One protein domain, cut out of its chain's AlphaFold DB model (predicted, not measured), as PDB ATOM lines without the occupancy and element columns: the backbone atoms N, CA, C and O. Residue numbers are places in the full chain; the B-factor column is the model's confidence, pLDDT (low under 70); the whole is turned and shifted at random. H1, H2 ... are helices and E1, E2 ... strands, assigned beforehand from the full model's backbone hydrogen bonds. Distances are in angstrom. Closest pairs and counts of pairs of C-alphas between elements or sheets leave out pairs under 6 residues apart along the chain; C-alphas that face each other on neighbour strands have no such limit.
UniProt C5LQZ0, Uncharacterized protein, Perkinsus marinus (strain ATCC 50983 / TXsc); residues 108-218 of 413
ATOM      1  N   ALA A 108     -26.296-100.095-129.663       86.19
ATOM      2  CA  ALA A 108     -27.343-100.780-130.420       86.19
ATOM      3  C   ALA A 108     -27.174-102.309-130.394       86.19
ATOM      4  O   ALA A 108     -28.158-103.032-130.243       86.19
ATOM      5  N   ALA A 109     -25.933-102.807-130.464       86.75
ATOM      6  CA  ALA A 109     -25.640-104.232-130.316       86.75
ATOM      7  C   ALA A 109     -25.906-104.715-128.880       86.75
ATOM      8  O   ALA A 109     -26.459-105.797-128.701       86.75
ATOM      9  N   MET A 110     -25.599-103.897-127.862       87.06
ATOM     10  CA  MET A 110     -25.994-104.173-126.472       87.06
ATOM     11  C   MET A 110     -27.515-104.265-126.313       87.06
ATOM     12  O   MET A 110     -28.004-105.214-125.707       87.06
ATOM     13  N   ALA A 111     -28.264-103.307-126.871       87.50
ATOM     14  CA  ALA A 111     -29.723-103.309-126.809       87.50
ATOM     15  C   ALA A 111     -30.324-104.547-127.494       87.50
ATOM     16  O   ALA A 111     -31.181-105.207-126.910       87.50
ATOM     17  N   ALA A 112     -29.832-104.898-128.687       87.31
ATOM     18  CA  ALA A 112     -30.278-106.075-129.428       87.31
ATOM     19  C   ALA A 112     -29.953-107.389-128.693       87.31
ATOM     20  O   ALA A 112     -30.833-108.234-128.540       87.31
ATOM     21  N   ALA A 113     -28.727-107.548-128.181       86.38
ATOM     22  CA  ALA A 113     -28.312-108.739-127.433       86.38
ATOM     23  C   ALA A 113     -29.095-108.922-126.119       86.38
ATOM     24  O   ALA A 113     -29.350-110.050-125.700       86.38
ATOM     25  N   ALA A 114     -29.511-107.821-125.490       83.56
ATOM     26  CA  ALA A 114     -30.348-107.823-124.295       83.56
ATOM     27  C   ALA A 114     -31.862-107.934-124.588       83.56
ATOM     28  O   ALA A 114     -32.662-107.905-123.653       83.56
ATOM     29  N   GLY A 115     -32.273-108.044-125.860       87.81
ATOM     30  CA  GLY A 115     -33.682-108.131-126.262       87.81
ATOM     31  C   GLY A 115     -34.497-106.862-125.978       87.81
ATOM     32  O   GLY A 115     -35.706-106.939-125.777       87.81
ATOM     33  N   LEU A 116     -33.849-105.696-125.907       87.44
ATOM     34  CA  LEU A 116     -34.500-104.439-125.539       87.44
ATOM     35  C   LEU A 116     -35.262-103.818-126.721       87.44
ATOM     36  O   LEU A 116     -34.815-103.918-127.868       87.44
ATOM     37  N   PRO A 117     -36.397-103.137-126.469       85.19
ATOM     38  CA  PRO A 117     -37.180-102.532-127.538       85.19
ATOM     39  C   PRO A 117     -36.456-101.339-128.198       85.19
ATOM     40  O   PRO A 117     -35.580-100.716-127.582       85.19
ATOM     41  N   PRO A 118     -36.837-100.976-129.440       76.31
ATOM     42  CA  PRO A 118     -36.288 -99.817-130.143       76.31
ATOM     43  C   PRO A 118     -36.359 -98.538-129.292       76.31
ATOM     44  O   PRO A 118     -37.364 -98.282-128.630       76.31
ATOM     45  N   GLY A 119     -35.277 -97.754-129.288       84.75
ATOM     46  CA  GLY A 119     -35.098 -96.572-128.427       84.75
ATOM     47  C   GLY A 119     -34.248 -96.810-127.168       84.75
ATOM     48  O   GLY A 119     -33.682 -95.862-126.623       84.75
ATOM     49  N   TRP A 120     -34.044 -98.061-126.729       88.75
ATOM     50  CA  TRP A 120     -33.048 -98.345-125.678       88.75
ATOM     51  C   TRP A 120     -31.606 -98.162-126.156       88.75
ATOM     52  O   TRP A 120     -30.739 -97.858-125.342       88.75
ATOM     53  N   ALA A 121     -31.346 -98.296-127.460       89.69
ATOM     54  CA  ALA A 121     -30.034 -98.030-128.047       89.69
ATOM     55  C   ALA A 121     -29.579 -96.582-127.789       89.69
ATOM     56  O   ALA A 121     -28.456 -96.374-127.335       89.69
ATOM     57  N   ASP A 122     -30.467 -95.602-127.985       89.81
ATOM     58  CA  ASP A 122     -30.184 -94.182-127.739       89.81
ATOM     59  C   ASP A 122     -29.955 -93.914-126.246       89.81
ATOM     60  O   ASP A 122     -29.016 -93.220-125.861       89.81
ATOM     61  N   TYR A 123     -30.767 -94.536-125.383       87.69
ATOM     62  CA  TYR A 123     -30.594 -94.439-123.934       87.69
ATOM     63  C   TYR A 123     -29.224 -94.977-123.489       87.69
ATOM     64  O   TYR A 123     -28.489 -94.287-122.782       87.69
ATOM     65  N   LEU A 124     -28.847 -96.175-123.951       90.56
ATOM     66  CA  LEU A 124     -27.546 -96.786-123.668       90.56
ATOM     67  C   LEU A 124     -26.380 -95.998-124.290       90.56
ATOM     68  O   LEU A 124     -25.304 -95.973-123.700       90.56
ATOM     69  N   ALA A 125     -26.578 -95.316-125.422       89.75
ATOM     70  CA  ALA A 125     -25.562 -94.455-126.030       89.75
ATOM     71  C   ALA A 125     -25.279 -93.179-125.217       89.75
ATOM     72  O   ALA A 125     -24.178 -92.640-125.293       89.75
ATOM     73  N   THR A 126     -26.242 -92.713-124.415       88.75
ATOM     74  CA  THR A 126     -26.059 -91.576-123.487       88.75
ATOM     75  C   THR A 126     -25.564 -91.975-122.094       88.75
ATOM     76  O   THR A 126     -25.354 -91.102-121.253       88.75
ATOM     77  N   ALA A 127     -25.403 -93.272-121.820       89.19
ATOM     78  CA  ALA A 127     -25.061 -93.779-120.496       89.19
ATOM     79  C   ALA A 127     -23.542 -93.856-120.265       89.19
ATOM     80  O   ALA A 127     -22.824 -94.434-121.076       89.19
ATOM     81  N   ASP A 128     -23.066 -93.402-119.099       89.38
ATOM     82  CA  ASP A 128     -21.647 -93.536-118.699       89.38
ATOM     83  C   ASP A 128     -21.161 -95.002-118.672       89.38
ATOM     84  O   ASP A 128     -19.988 -95.297-118.904       89.38
ATOM     85  N   ASN A 129     -22.055 -95.939-118.335       91.00
ATOM     86  CA  ASN A 129     -21.778 -97.373-118.315       91.00
ATOM     87  C   ASN A 129     -23.032 -98.178-118.721       91.00
ATOM     88  O   ASN A 129     -23.807 -98.603-117.854       91.00
ATOM     89  N   PRO A 130     -23.256 -98.412-120.030       88.56
ATOM     90  CA  PRO A 130     -24.410 -99.171-120.510       88.56
ATOM     91  C   PRO A 130     -24.383-100.642-120.068       88.56
ATOM     92  O   PRO A 130     -25.439-101.228-119.829       88.56
ATOM     93  N   GLY A 131     -23.196-101.223-119.860       90.50
ATOM     94  CA  GLY A 131     -23.042-102.598-119.376       90.50
ATOM     95  C   GLY A 131     -23.622-102.823-117.974       90.50
ATOM     96  O   GLY A 131     -24.258-103.847-117.732       90.50
ATOM     97  N   GLU A 132     -23.485-101.858-117.053       90.56
ATOM     98  CA  GLU A 132     -24.146-101.933-115.740       90.56
ATOM     99  C   GLU A 132     -25.681-101.915-115.851       90.56
ATOM    100  O   GLU A 132     -26.351-102.574-115.050       90.56
ATOM    101  N   ILE A 133     -26.242-101.180-116.821       90.38
ATOM    102  CA  ILE A 133     -27.692-101.120-117.063       90.38
ATOM    103  C   ILE A 133     -28.177-102.455-117.628       90.38
ATOM    104  O   ILE A 133     -29.083-103.055-117.057       90.38
ATOM    105  N   VAL A 134     -27.540-102.952-118.692       91.31
ATOM    106  CA  VAL A 134     -27.877-104.239-119.324       91.31
ATOM    107  C   VAL A 134     -27.791-105.387-118.316       91.31
ATOM    108  O   VAL A 134     -28.740-106.160-118.186       91.31
ATOM    109  N   GLN A 135     -26.728-105.445-117.504       91.44
ATOM    110  CA  GLN A 135     -26.626-106.433-116.428       91.44
ATOM    111  C   GLN A 135     -27.771-106.299-115.414       91.44
ATOM    112  O   GLN A 135     -28.325-107.307-114.993       91.44
ATOM    113  N   ALA A 136     -28.161-105.081-115.025       88.75
ATOM    114  CA  ALA A 136     -29.277-104.884-114.099       88.75
ATOM    115  C   ALA A 136     -30.637-105.315-114.685       88.75
ATOM    116  O   ALA A 136     -31.520-105.693-113.914       88.75
ATOM    117  N   ILE A 137     -30.801-105.296-116.013       90.69
ATOM    118  CA  ILE A 137     -31.992-105.819-116.698       90.69
ATOM    119  C   ILE A 137     -31.972-107.350-116.730       90.69
ATOM    120  O   ILE A 137     -32.966-107.960-116.347       90.69
ATOM    121  N   HIS A 138     -30.848-107.978-117.099       90.69
ATOM    122  CA  HIS A 138     -30.712-109.440-117.035       90.69
ATOM    123  C   HIS A 138     -30.899-109.970-115.608       90.69
ATOM    124  O   HIS A 138     -31.629-110.937-115.407       90.69
ATOM    125  N   ASP A 139     -30.315-109.292-114.615       88.25
ATOM    126  CA  ASP A 139     -30.518-109.602-113.201       88.25
ATOM    127  C   ASP A 139     -32.013-109.517-112.834       88.25
ATOM    128  O   ASP A 139     -32.515-110.387-112.132       88.25
ATOM    129  N   LEU A 140     -32.747-108.501-113.314       87.50
ATOM    130  CA  LEU A 140     -34.187-108.366-113.063       87.50
ATOM    131  C   LEU A 140     -35.010-109.473-113.743       87.50
ATOM    132  O   LEU A 140     -35.914-110.021-113.114       87.50
ATOM    133  N   ALA A 141     -34.690-109.812-114.993       88.38
ATOM    134  CA  ALA A 141     -35.358-110.866-115.753       88.38
ATOM    135  C   ALA A 141     -35.147-112.255-115.124       88.38
ATOM    136  O   ALA A 141     -36.093-113.032-115.025       88.38
ATOM    137  N   ALA A 142     -33.946-112.543-114.611       87.00
ATOM    138  CA  ALA A 142     -33.656-113.797-113.915       87.00
ATOM    139  C   ALA A 142     -34.546-113.996-112.669       87.00
ATOM    140  O   ALA A 142     -35.079-115.080-112.460       87.00
ATOM    141  N   ILE A 143     -34.798-112.945-111.878       86.19
ATOM    142  CA  ILE A 143     -35.667-113.020-110.678       86.19
ATOM    143  C   ILE A 143     -37.162-113.064-111.046       86.19
ATOM    144  O   ILE A 143     -38.006-113.361-110.204       86.19
ATOM    145  N   GLN A 144     -37.532-112.713-112.279       85.44
ATOM    146  CA  GLN A 144     -38.901-112.924-112.765       85.44
ATOM    147  C   GLN A 144     -39.140-114.385-113.173       85.44
ATOM    148  O   GLN A 144     -40.287-114.816-113.190       85.44
ATOM    149  N   GLN A 145     -38.073-115.133-113.481       84.12
ATOM    150  CA  GLN A 145     -38.123-116.570-113.772       84.12
ATOM    151  C   GLN A 145     -37.956-117.429-112.509       84.12
ATOM    152  O   GLN A 145     -38.574-118.485-112.407       84.12
ATOM    153  N   LEU A 146     -37.147-116.977-111.545       74.81
ATOM    154  CA  LEU A 146     -37.046-117.591-110.219       74.81
ATOM    155  C   LEU A 146     -38.340-117.379-109.419       74.81
ATOM    156  O   LEU A 146     -38.961-116.312-109.480       74.81
ATOM    157  N   GLY A 147     -38.734-118.393-108.647       73.50
ATOM    158  CA  GLY A 147     -39.902-118.301-107.775       73.50
ATOM    159  C   GLY A 147     -39.703-117.266-106.657       73.50
ATOM    160  O   GLY A 147     -38.568-116.918-106.324       73.50
ATOM    161  N   PRO A 148     -40.786-116.783-106.018       68.62
ATOM    162  CA  PRO A 148     -40.685-115.827-104.910       68.62
ATOM    163  C   PRO A 148     -39.927-116.366-103.682       68.62
ATOM    164  O   PRO A 148     -39.527-115.564-102.840       68.62
ATOM    165  N   GLU A 149     -39.720-117.685-103.605       66.06
ATOM    166  CA  GLU A 149     -39.103-118.403-102.481       66.06
ATOM    167  C   GLU A 149     -37.600-118.711-102.673       66.06
ATOM    168  O   GLU A 149     -36.940-119.148-101.728       66.06
ATOM    169  N   ASP A 150     -37.026-118.489-103.866       70.75
ATOM    170  CA  ASP A 150     -35.622-118.821-104.167       70.75
ATOM    171  C   ASP A 150     -34.634-117.765-103.625       70.75
ATOM    172  O   ASP A 150     -33.952-117.044-104.356       70.75
ATOM    173  N   ASP A 151     -34.502-117.723-102.296       69.88
ATOM    174  CA  ASP A 151     -33.564-116.879-101.530       69.88
ATOM    175  C   ASP A 151     -32.070-117.120-101.876       69.88
ATOM    176  O   ASP A 151     -31.196-116.367-101.434       69.88
ATOM    177  N   SER A 152     -31.760-118.180-102.630       70.38
ATOM    178  CA  SER A 152     -30.401-118.673-102.896       70.38
ATOM    179  C   SER A 152     -29.622-117.851-103.932       70.38
ATOM    180  O   SER A 152     -28.398-117.742-103.829       70.38
ATOM    181  N   VAL A 153     -30.306-117.235-104.905       79.06
ATOM    182  CA  VAL A 153     -29.678-116.471-105.998       79.06
ATOM    183  C   VAL A 153     -30.029-114.992-105.870       79.06
ATOM    184  O   VAL A 153     -30.944-114.471-106.507       79.06
ATOM    185  N   LEU A 154     -29.266-114.279-105.039       80.81
ATOM    186  CA  LEU A 154     -29.431-112.834-104.922       80.81
ATOM    187  C   LEU A 154     -28.842-112.119-106.148       80.81
ATOM    188  O   LEU A 154     -27.648-112.266-106.427       80.81
ATOM    189  N   PRO A 155     -29.632-111.291-106.854       84.62
ATOM    190  CA  PRO A 155     -29.136-110.514-107.980       84.62
ATOM    191  C   PRO A 155     -28.075-109.527-107.495       84.62
ATOM    192  O   PRO A 155     -28.159-108.965-106.394       84.62
ATOM    193  N   ARG A 156     -27.071-109.277-108.339       87.25
ATOM    194  CA  ARG A 156     -25.907-108.470-107.969       87.25
ATOM    195  C   ARG A 156     -26.347-107.121-107.393       87.25
ATOM    196  O   ARG A 156     -27.135-106.402-107.989       87.25
ATOM    197  N   GLY A 157     -25.836-106.748-106.224       90.06
ATOM    198  CA  GLY A 157     -26.145-105.456-105.605       90.06
ATOM    199  C   GLY A 157     -27.505-105.345-104.903       90.06
ATOM    200  O   GLY A 157     -27.730-104.312-104.276       90.06
ATOM    201  N   VAL A 158     -28.376-106.359-104.910       93.75
ATOM    202  CA  VAL A 158     -29.455-106.461-103.907       93.75
ATOM    203  C   VAL A 158     -28.913-107.201-102.686       93.75
ATOM    204  O   VAL A 158     -28.187-108.183-102.818       93.75
ATOM    205  N   CYS A 159     -29.239-106.727-101.487       93.38
ATOM    206  CA  CYS A 159     -28.844-107.370-100.238       93.38
ATOM    207  C   CYS A 159     -30.032-107.551 -99.287       93.38
ATOM    208  O   CYS A 159     -30.959-106.738 -99.265       93.38
ATOM    209  N   ARG A 160     -29.990-108.619 -98.482       93.12
ATOM    210  CA  ARG A 160     -30.915-108.821 -97.361       93.12
ATOM    211  C   ARG A 160     -30.531-107.871 -96.228       93.12
ATOM    212  O   ARG A 160     -29.371-107.820 -95.828       93.12
ATOM    213  N   GLU A 161     -31.489-107.115 -95.708       92.81
ATOM    214  CA  GLU A 161     -31.284-106.166 -94.612       92.81
ATOM    215  C   GLU A 161     -32.440-106.290 -93.612       92.81
ATOM    216  O   GLU A 161     -33.531-105.746 -93.794       92.81
ATOM    217  N   GLY A 162     -32.209-107.076 -92.555       91.50
ATOM    218  CA  GLY A 162     -33.242-107.449 -91.589       91.50
ATOM    219  C   GLY A 162     -34.342-108.303 -92.228       91.50
ATOM    220  O   GLY A 162     -34.067-109.334 -92.836       91.50
ATOM    221  N   ARG A 163     -35.602-107.868 -92.094       89.69
ATOM    222  CA  ARG A 163     -36.795-108.561 -92.626       89.69
ATOM    223  C   ARG A 163     -37.162-108.147 -94.063       89.69
ATOM    224  O   ARG A 163     -38.343-108.090 -94.401       89.69
ATOM    225  N   GLY A 164     -36.187-107.778 -94.891       94.06
ATOM    226  CA  GLY A 164     -36.460-107.349 -96.261       94.06
ATOM    227  C   GLY A 164     -35.219-107.169 -97.127       94.06
ATOM    228  O   GLY A 164     -34.102-107.493 -96.730       94.06
ATOM    229  N   TRP A 165     -35.449-106.630 -98.320       95.00
ATOM    230  CA  TRP A 165     -34.491-106.552 -99.420       95.00
ATOM    231  C   TRP A 165     -34.172-105.106 -99.769       95.00
ATOM    232  O   TRP A 165     -35.074-104.273 -99.846       95.00
ATOM    233  N   VAL A 166     -32.901-104.789 -99.991       95.81
ATOM    234  CA  VAL A 166     -32.439-103.427-100.275       95.81
ATOM    235  C   VAL A 166     -31.623-103.408-101.558       95.81
ATOM    236  O   VAL A 166     -30.629-104.118-101.696       95.81
ATOM    237  N   ALA A 167     -32.028-102.546-102.489       96.75
ATOM    238  CA  ALA A 167     -31.222-102.185-103.646       96.75
ATOM    239  C   ALA A 167     -29.948-101.457-103.196       96.75
ATOM    240  O   ALA A 167     -30.022-100.529-102.388       96.75
ATOM    241  N   SER A 168     -28.788-101.800-103.747       95.50
ATOM    242  CA  SER A 168     -27.560-101.040-103.531       95.50
ATOM    243  C   SER A 168     -26.799-100.814-104.835       95.50
ATOM    244  O   SER A 168     -26.598-101.726-105.635       95.50
ATOM    245  N   VAL A 169     -26.368 -99.570-105.044       94.69
ATOM    246  CA  VAL A 169     -25.604 -99.145-106.221       94.69
ATOM    247  C   VAL A 169     -24.376 -98.375-105.741       94.69
ATOM    248  O   VAL A 169     -24.471 -97.540-104.839       94.69
ATOM    249  N   ARG A 170     -23.201 -98.659-106.312       93.31
ATOM    250  CA  ARG A 170     -21.993 -97.862-106.055       93.31
ATOM    251  C   ARG A 170     -22.041 -96.590-106.892       93.31
ATOM    252  O   ARG A 170     -22.052 -96.662-108.120       93.31
ATOM    253  N   LEU A 171     -22.048 -95.454-106.207       91.25
ATOM    254  CA  LEU A 171     -22.060 -94.114-106.771       91.25
ATOM    255  C   LEU A 171     -20.789 -93.397-106.290       91.25
ATOM    256  O   LEU A 171     -20.616 -93.136-105.096       91.25
ATOM    257  N   LEU A 172     -19.858 -93.145-107.215       87.81
ATOM    258  CA  LEU A 172     -18.481 -92.745-106.901       87.81
ATOM    259  C   LEU A 172     -17.850 -93.715-105.874       87.81
ATOM    260  O   LEU A 172     -17.873 -94.931-106.059       87.81
ATOM    261  N   ARG A 173     -17.311 -93.193-104.764       89.56
ATOM    262  CA  ARG A 173     -16.706 -93.972-103.666       89.56
ATOM    263  C   ARG A 173     -17.701 -94.378-102.565       89.56
ATOM    264  O   ARG A 173     -17.273 -94.822-101.505       89.56
ATOM    265  N   LYS A 174     -19.014 -94.192-102.760       92.31
ATOM    266  CA  LYS A 174     -20.047 -94.462-101.742       92.31
ATOM    267  C   LYS A 174     -21.067 -95.484-102.244       92.31
ATOM    268  O   LYS A 174     -21.498 -95.446-103.393       92.31
ATOM    269  N   GLN A 175     -21.482 -96.402-101.374       94.25
ATOM    270  CA  GLN A 175     -22.585 -97.319-101.667       94.25
ATOM    271  C   GLN A 175     -23.905 -96.648-101.281       94.25
ATOM    272  O   GLN A 175     -24.149 -96.353-100.111       94.25
ATOM    273  N   LEU A 176     -24.753 -96.390-102.271       94.81
ATOM    274  CA  LEU A 176     -26.076 -95.823-102.076       94.81
ATOM    275  C   LEU A 176     -27.084 -96.963-101.916       94.81
ATOM    276  O   LEU A 176     -27.264 -97.767-102.827       94.81
ATOM    277  N   LYS A 177     -27.729 -97.035-100.748       96.25
ATOM    278  CA  LYS A 177     -28.805 -97.992-100.452       96.25
ATOM    279  C   LYS A 177     -30.179 -97.387-100.746       96.25
ATOM    280  O   LYS A 177     -30.470 -96.296-100.245       96.25
ATOM    281  N   GLY A 178     -31.020 -98.110-101.478       95.50
ATOM    282  CA  GLY A 178     -32.435 -97.825-101.725       95.50
ATOM    283  C   GLY A 178     -33.330 -98.053-100.495       95.50
ATOM    284  O   GLY A 178     -32.828 -98.167 -99.372       95.50
ATOM    285  N   PRO A 179     -34.665 -98.043-100.654       95.00
ATOM    286  CA  PRO A 179     -35.599 -98.399 -99.587       95.00
ATOM    287  C   PRO A 179     -35.628 -99.919 -99.335       95.00
ATOM    288  O   PRO A 179     -35.324-100.710-100.221       95.00
ATOM    289  N   VAL A 180     -36.051-100.327 -98.133       95.31
ATOM    290  CA  VAL A 180     -36.297-101.744 -97.807       95.31
ATOM    291  C   VAL A 180     -37.609-102.200 -98.453       95.31
ATOM    292  O   VAL A 180     -38.662-101.584 -98.248       95.31
ATOM    293  N   ARG A 181     -37.574-103.296 -99.206       94.12
ATOM    294  CA  ARG A 181     -38.700-103.949 -99.891       94.12
ATOM    295  C   ARG A 181     -39.005-105.313 -99.275       94.12
ATOM    296  O   ARG A 181     -38.192-105.846 -98.529       94.12
ATOM    297  N   HIS A 182     -40.196-105.840 -99.550       91.31
ATOM    298  CA  HIS A 182     -40.609-107.157 -99.043       91.31
ATOM    299  C   HIS A 182     -40.244-108.288-100.008       91.31
ATOM    300  O   HIS A 182     -39.966-109.386 -99.552       91.31
ATOM    301  N   THR A 183     -40.156-108.003-101.310       92.06
ATOM    302  CA  THR A 183     -39.765-108.973-102.341       92.06
ATOM    303  C   THR A 183     -38.441-108.587-102.999       92.06
ATOM    304  O   THR A 183     -38.123-107.396-103.124       92.06
ATOM    305  N   ILE A 184     -37.684-109.592-103.450       91.94
ATOM    306  CA  ILE A 184     -36.422-109.407-104.185       91.94
ATOM    307  C   ILE A 184     -36.688-108.643-105.491       91.94
ATOM    308  O   ILE A 184     -35.983-107.683-105.795       91.94
ATOM    309  N   GLN A 185     -37.770-108.977-106.205       91.56
ATOM    310  CA  GLN A 185     -38.189-108.318-107.450       91.56
ATOM    311  C   GLN A 185     -38.372-106.794-107.296       91.56
ATOM    312  O   GLN A 185     -37.887-106.027-108.127       91.56
ATOM    313  N   GLN A 186     -38.994-106.322-106.204       93.19
ATOM    314  CA  GLN A 186     -39.118-104.881-105.936       93.19
ATOM    315  C   GLN A 186     -37.755-104.218-105.685       93.19
ATOM    316  O   GLN A 186     -37.533-103.090-106.124       93.19
ATOM    317  N   ALA A 187     -36.836-104.896-104.989       94.56
ATOM    318  CA  ALA A 187     -35.490-104.376-104.750       94.56
ATOM    319  C   ALA A 187     -34.621-104.397-106.023       94.56
ATOM    320  O   ALA A 187     -33.811-103.497-106.228       94.56
ATOM    321  N   ALA A 188     -34.810-105.370-106.912       94.44
ATOM    322  CA  ALA A 188     -34.135-105.414-108.204       94.44
ATOM    323  C   ALA A 188     -34.664-104.351-109.179       94.44
ATOM    324  O   ALA A 188     -33.868-103.693-109.843       94.44
ATOM    325  N   SER A 189     -35.977-104.101-109.191       94.12
ATOM    326  CA  SER A 189     -36.581-102.983-109.929       94.12
ATOM    327  C   SER A 189     -36.069-101.626-109.419       94.12
ATOM    328  O   SER A 189     -35.619-100.795-110.210       94.12
ATOM    329  N   ASP A 190     -36.016-101.431-108.094       95.31
ATOM    330  CA  ASP A 190     -35.379-100.255-107.486       95.31
ATOM    331  C   ASP A 190     -33.899-100.130-107.886       95.31
ATOM    332  O   ASP A 190     -33.433 -99.020-108.146       95.31
ATOM    333  N   ARG A 191     -33.151-101.245-107.951       95.06
ATOM    334  CA  ARG A 191     -31.754-101.242-108.408       95.06
ATOM    335  C   ARG A 191     -31.647-100.824-109.870       95.06
ATOM    336  O   ARG A 191     -30.833 -99.952-110.147       95.06
ATOM    337  N   LEU A 192     -32.437-101.400-110.778       94.38
ATOM    338  CA  LEU A 192     -32.427-101.023-112.194       94.38
ATOM    339  C   LEU A 192     -32.660 -99.515-112.346       94.38
ATOM    340  O   LEU A 192     -31.863 -98.832-112.982       94.38
ATOM    341  N   HIS A 193     -33.673 -98.978-111.665       93.12
ATOM    342  CA  HIS A 193     -33.977 -97.550-111.679       93.12
ATOM    343  C   HIS A 193     -32.830 -96.694-111.098       93.12
ATOM    344  O   HIS A 193     -32.439 -95.687-111.688       93.12
ATOM    345  N   MET A 194     -32.218 -97.112-109.983       94.25
ATOM    346  CA  MET A 194     -31.043 -96.438-109.413       94.25
ATOM    347  C   MET A 194     -29.812 -96.487-110.337       94.25
ATOM    348  O   MET A 194     -29.072 -95.506-110.398       94.25
ATOM    349  N   THR A 195     -29.591 -97.588-111.058       94.12
ATOM    350  CA  THR A 195     -28.502 -97.743-112.038       94.12
ATOM    351  C   THR A 195     -28.747 -96.894-113.286       94.12
ATOM    352  O   THR A 195     -27.830 -96.225-113.754       94.12
ATOM    353  N   MET A 196     -29.980 -96.854-113.794       91.69
ATOM    354  CA  MET A 196     -30.378 -95.982-114.906       91.69
ATOM    355  C   MET A 196     -30.081 -94.511-114.589       91.69
ATOM    356  O   MET A 196     -29.381 -93.839-115.348       91.69
ATOM    357  N   LEU A 197     -30.508 -94.013-113.421       91.50
ATOM    358  CA  LEU A 197     -30.229 -92.624-113.047       91.50
ATOM    359  C   LEU A 197     -28.766 -92.358-112.682       91.50
ATOM    360  O   LEU A 197     -28.281 -91.275-112.993       91.50
ATOM    361  N   LYS A 198     -28.034 -93.319-112.097       93.38
ATOM    362  CA  LYS A 198     -26.579 -93.188-111.886       93.38
ATOM    363  C   LYS A 198     -25.843 -92.843-113.186       93.38
ATOM    364  O   LYS A 198     -24.914 -92.051-113.132       93.38
ATOM    365  N   ASN A 199     -26.228 -93.473-114.295       90.88
ATOM    366  CA  ASN A 199     -25.523 -93.372-115.574       90.88
ATOM    367  C   ASN A 199     -26.040 -92.245-116.484       90.88
ATOM    368  O   ASN A 199     -25.511 -92.086-117.576       90.88
ATOM    369  N   THR A 200     -27.082 -91.508-116.079       87.81
ATOM    370  CA  THR A 200     -27.698 -90.449-116.907       87.81
ATOM    371  C   THR A 200     -27.902 -89.117-116.191       87.81
ATOM    372  O   THR A 200     -28.148 -88.113-116.854       87.81
ATOM    373  N   ARG A 201     -27.833 -89.072-114.852       90.62
ATOM    374  CA  ARG A 201     -28.112 -87.869-114.050       90.62
ATOM    375  C   ARG A 201     -26.958 -87.508-113.118       90.62
ATOM    376  O   ARG A 201     -26.287 -88.394-112.585       90.62
ATOM    377  N   PRO A 202     -26.751 -86.208-112.835       91.81
ATOM    378  CA  PRO A 202     -25.730 -85.776-111.895       91.81
ATOM    379  C   PRO A 202     -25.995 -86.325-110.487       91.81
ATOM    380  O   PRO A 202     -27.131 -86.451-110.030       91.81
ATOM    381  N   HIS A 203     -24.910 -86.583-109.755       90.44
ATOM    382  CA  HIS A 203     -24.896 -87.235-108.440       90.44
ATOM    383  C   HIS A 203     -25.945 -86.721-107.430       90.44
ATOM    384  O   HIS A 203     -26.457 -87.490-106.616       90.44
ATOM    385  N   HIS A 204     -26.259 -85.422-107.447       91.69
ATOM    386  CA  HIS A 204     -27.217 -84.828-106.517       91.69
ATOM    387  C   HIS A 204     -28.670 -85.246-106.816       91.69
ATOM    388  O   HIS A 204     -29.379 -85.606-105.877       91.69
ATOM    389  N   GLU A 205     -29.083 -85.314-108.087       90.31
ATOM    390  CA  GLU A 205     -30.409 -85.804-108.499       90.31
ATOM    391  C   GLU A 205     -30.616 -87.267-108.083       90.31
ATOM    392  O   GLU A 205     -31.665 -87.630-107.548       90.31
ATOM    393  N   VAL A 206     -29.583 -88.104-108.237       91.38
ATOM    394  CA  VAL A 206     -29.615 -89.517-107.817       91.38
ATOM    395  C   VAL A 206     -29.867 -89.635-106.307       91.38
ATOM    396  O   VAL A 206     -30.684 -90.450-105.865       91.38
ATOM    397  N   LEU A 207     -29.221 -88.791-105.492       92.50
ATOM    398  CA  LEU A 207     -29.452 -88.739-104.043       92.50
ATOM    399  C   LEU A 207     -30.857 -88.233-103.682       92.50
ATOM    400  O   LEU A 207     -31.481 -88.771-102.764       92.50
ATOM    401  N   GLU A 208     -31.353 -87.209-104.377       91.94
ATOM    402  CA  GLU A 208     -32.696 -86.652-104.183       91.94
ATOM    403  C   GLU A 208     -33.777 -87.692-104.492       91.94
ATOM    404  O   GLU A 208     -34.684 -87.911-103.682       91.94
ATOM    405  N   MET A 209     -33.641 -88.404-105.613       90.06
ATOM    406  CA  MET A 209     -34.571 -89.453-106.005       90.06
ATOM    407  C   MET A 209     -34.531 -90.635-105.030       90.06
ATOM    408  O   MET A 209     -35.588 -91.075-104.580       90.06
ATOM    409  N   VAL A 210     -33.358 -91.126-104.614       91.19
ATOM    410  CA  VAL A 210     -33.287 -92.217-103.618       91.19
ATOM    411  C   VAL A 210     -33.874 -91.781-102.268       91.19
ATOM    412  O   VAL A 210     -34.544 -92.567-101.589       91.19
ATOM    413  N   ARG A 211     -33.721 -90.504-101.893       91.31
ATOM    414  CA  ARG A 211     -34.412 -89.909-100.740       91.31
ATOM    415  C   ARG A 211     -35.935 -89.882-100.948       91.31
ATOM    416  O   ARG A 211     -36.670 -90.180-100.007       91.31
ATOM    417  N   ALA A 212     -36.423 -89.592-102.155       88.19
ATOM    418  CA  ALA A 212     -37.846 -89.641-102.500       88.19
ATOM    419  C   ALA A 212     -38.413 -91.076-102.489       88.19
ATOM    420  O   ALA A 212     -39.474 -91.297-101.906       88.19
ATOM    421  N   MET A 213     -37.688 -92.067-103.022       87.62
ATOM    422  CA  MET A 213     -38.050 -93.494-102.957       87.62
ATOM    423  C   MET A 213     -38.219 -93.960-101.503       87.62
ATOM    424  O   MET A 213     -39.213 -94.602-101.164       87.62
ATOM    425  N   LYS A 214     -37.309 -93.549-100.606       88.50
ATOM    426  CA  LYS A 214     -37.422 -93.809 -99.158       88.50
ATOM    427  C   LYS A 214     -38.605 -93.101 -98.493       88.50
ATOM    428  O   LYS A 214     -39.184 -93.653 -97.562       88.50
ATOM    429  N   ARG A 215     -38.989 -91.907 -98.958       83.94
ATOM    430  CA  ARG A 215     -40.158 -91.167 -98.443       83.94
ATOM    431  C   ARG A 215     -41.485 -91.804 -98.866       83.94
ATOM    432  O   ARG A 215     -42.369 -91.935 -98.025       83.94
ATOM    433  N   ARG A 216     -41.606 -92.256-100.122       67.94
ATOM    434  CA  ARG A 216     -42.839 -92.859-100.675       67.94
ATOM    435  C   ARG A 216     -43.287 -94.139 -99.952       67.94
ATOM    436  O   ARG A 216     -44.468 -94.456 -99.986       67.94
ATOM    437  N   LYS A 217     -42.383 -94.852 -99.262       58.84
ATOM    438  CA  LYS A 217     -42.704 -96.092 -98.527       58.84
ATOM    439  C   LYS A 217     -43.111 -95.897 -97.055       58.84
ATOM    440  O   LYS A 217     -43.116 -96.858 -96.290       58.84
ATOM    441  N   ARG A 218     -43.482 -94.680 -96.642       50.06
ATOM    442  CA  ARG A 218     -44.409 -94.501 -95.515       50.06
ATOM    443  C   ARG A 218     -45.820 -94.421 -96.100       50.06
ATOM    444  O   ARG A 218     -46.222 -93.313 -96.454       50.06
TER     445      ARG A 218
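Overview. This is residues 108 to 218 of the 413 residues of an uncharacterized protein of Perkinsus marinus (strain ATCC 50983 / TXsc) (UniProt C5LQZ0). Three helices, H3, H4 and H5, form a row running alternately opposite ways, with a small sheet of three strands packed along the middle helix H4. H5 lies beside the sheet's edge strand E3, and the two short helices H1 and H2 make a small head at one end, by the first residues of H3. The printed part has 111 residues, with five named helices and three named strands in the order H1 H2 H3 E1 E2 E3 H4 H5; the sheet runs E1 E2 E3, antiparallel throughout, and the class is mixed, helices and strands. The whole is compact, with a radius of gyration of the C-alphas of 14.0 A and spans of 40 by 34 by 24 A.

Arrangement. H1, residues 108 to 113, touches H2, residues 120 to 125, at a steep tilt of 52 degrees; their closest C-alphas, of Ala 108 and Ala 121, are 4.5 A apart. H3, residues 130 to 145, touches H1 with residues 130 to 134 alone, the closest C-alphas being those of Met 110 and Val 134, 7.4 A. E1, residues 158 to 160, and E2, residues 165 to 171, form a hairpin, with N 159 and O 166 at 3.0 A, within hydrogen-bond range. E2 and E3, residues 174 to 181, form another, with N 178 and O 167 at 2.8 A. E1 E2 E3 is a meander, each strand the antiparallel neighbour of the one before. H4, residues 184 to 198, is on the sheet at a height of 8.1 A, over E2 and E3, and runs along the strands, at 16 degrees to E2 on the local plane. H3 touches H4 at a shallow tilt of 13 degrees, opposite ways, with the C-alphas of Ala 136 and Leu 192 closest at 5.3 A. H5, residues 203 to 216, is on the same face as H4, two layers with the sheet, but over none of its strands. H4 and H5 form a helical hairpin, closest at the C-alphas of Leu 197 and Val 206, 6.1 A. H2 is apart from H4. In the five helices every O i to N i+4 pair is within hydrogen-bond range.

Along the chain. H1 begins with C-alpha 108 at (-27.343, -100.780, -130.420). H3 is 23.2 A long, E2 19.1 A, E3 21.0 A and H4 20.5 A. H5 is 20.3 A long and ends with C-alpha 216 at (-42.839, -92.859, -100.675).

Size, cuts and confidence. The two C-alphas farthest apart, of Ala 109 and Arg 218, are 40.7 A apart. The printed part has no cut. The link from H3 to E1, residues 146 to 157, is long. The pLDDT is under 70 at residues 148 to 149, 151 and 216 to 218.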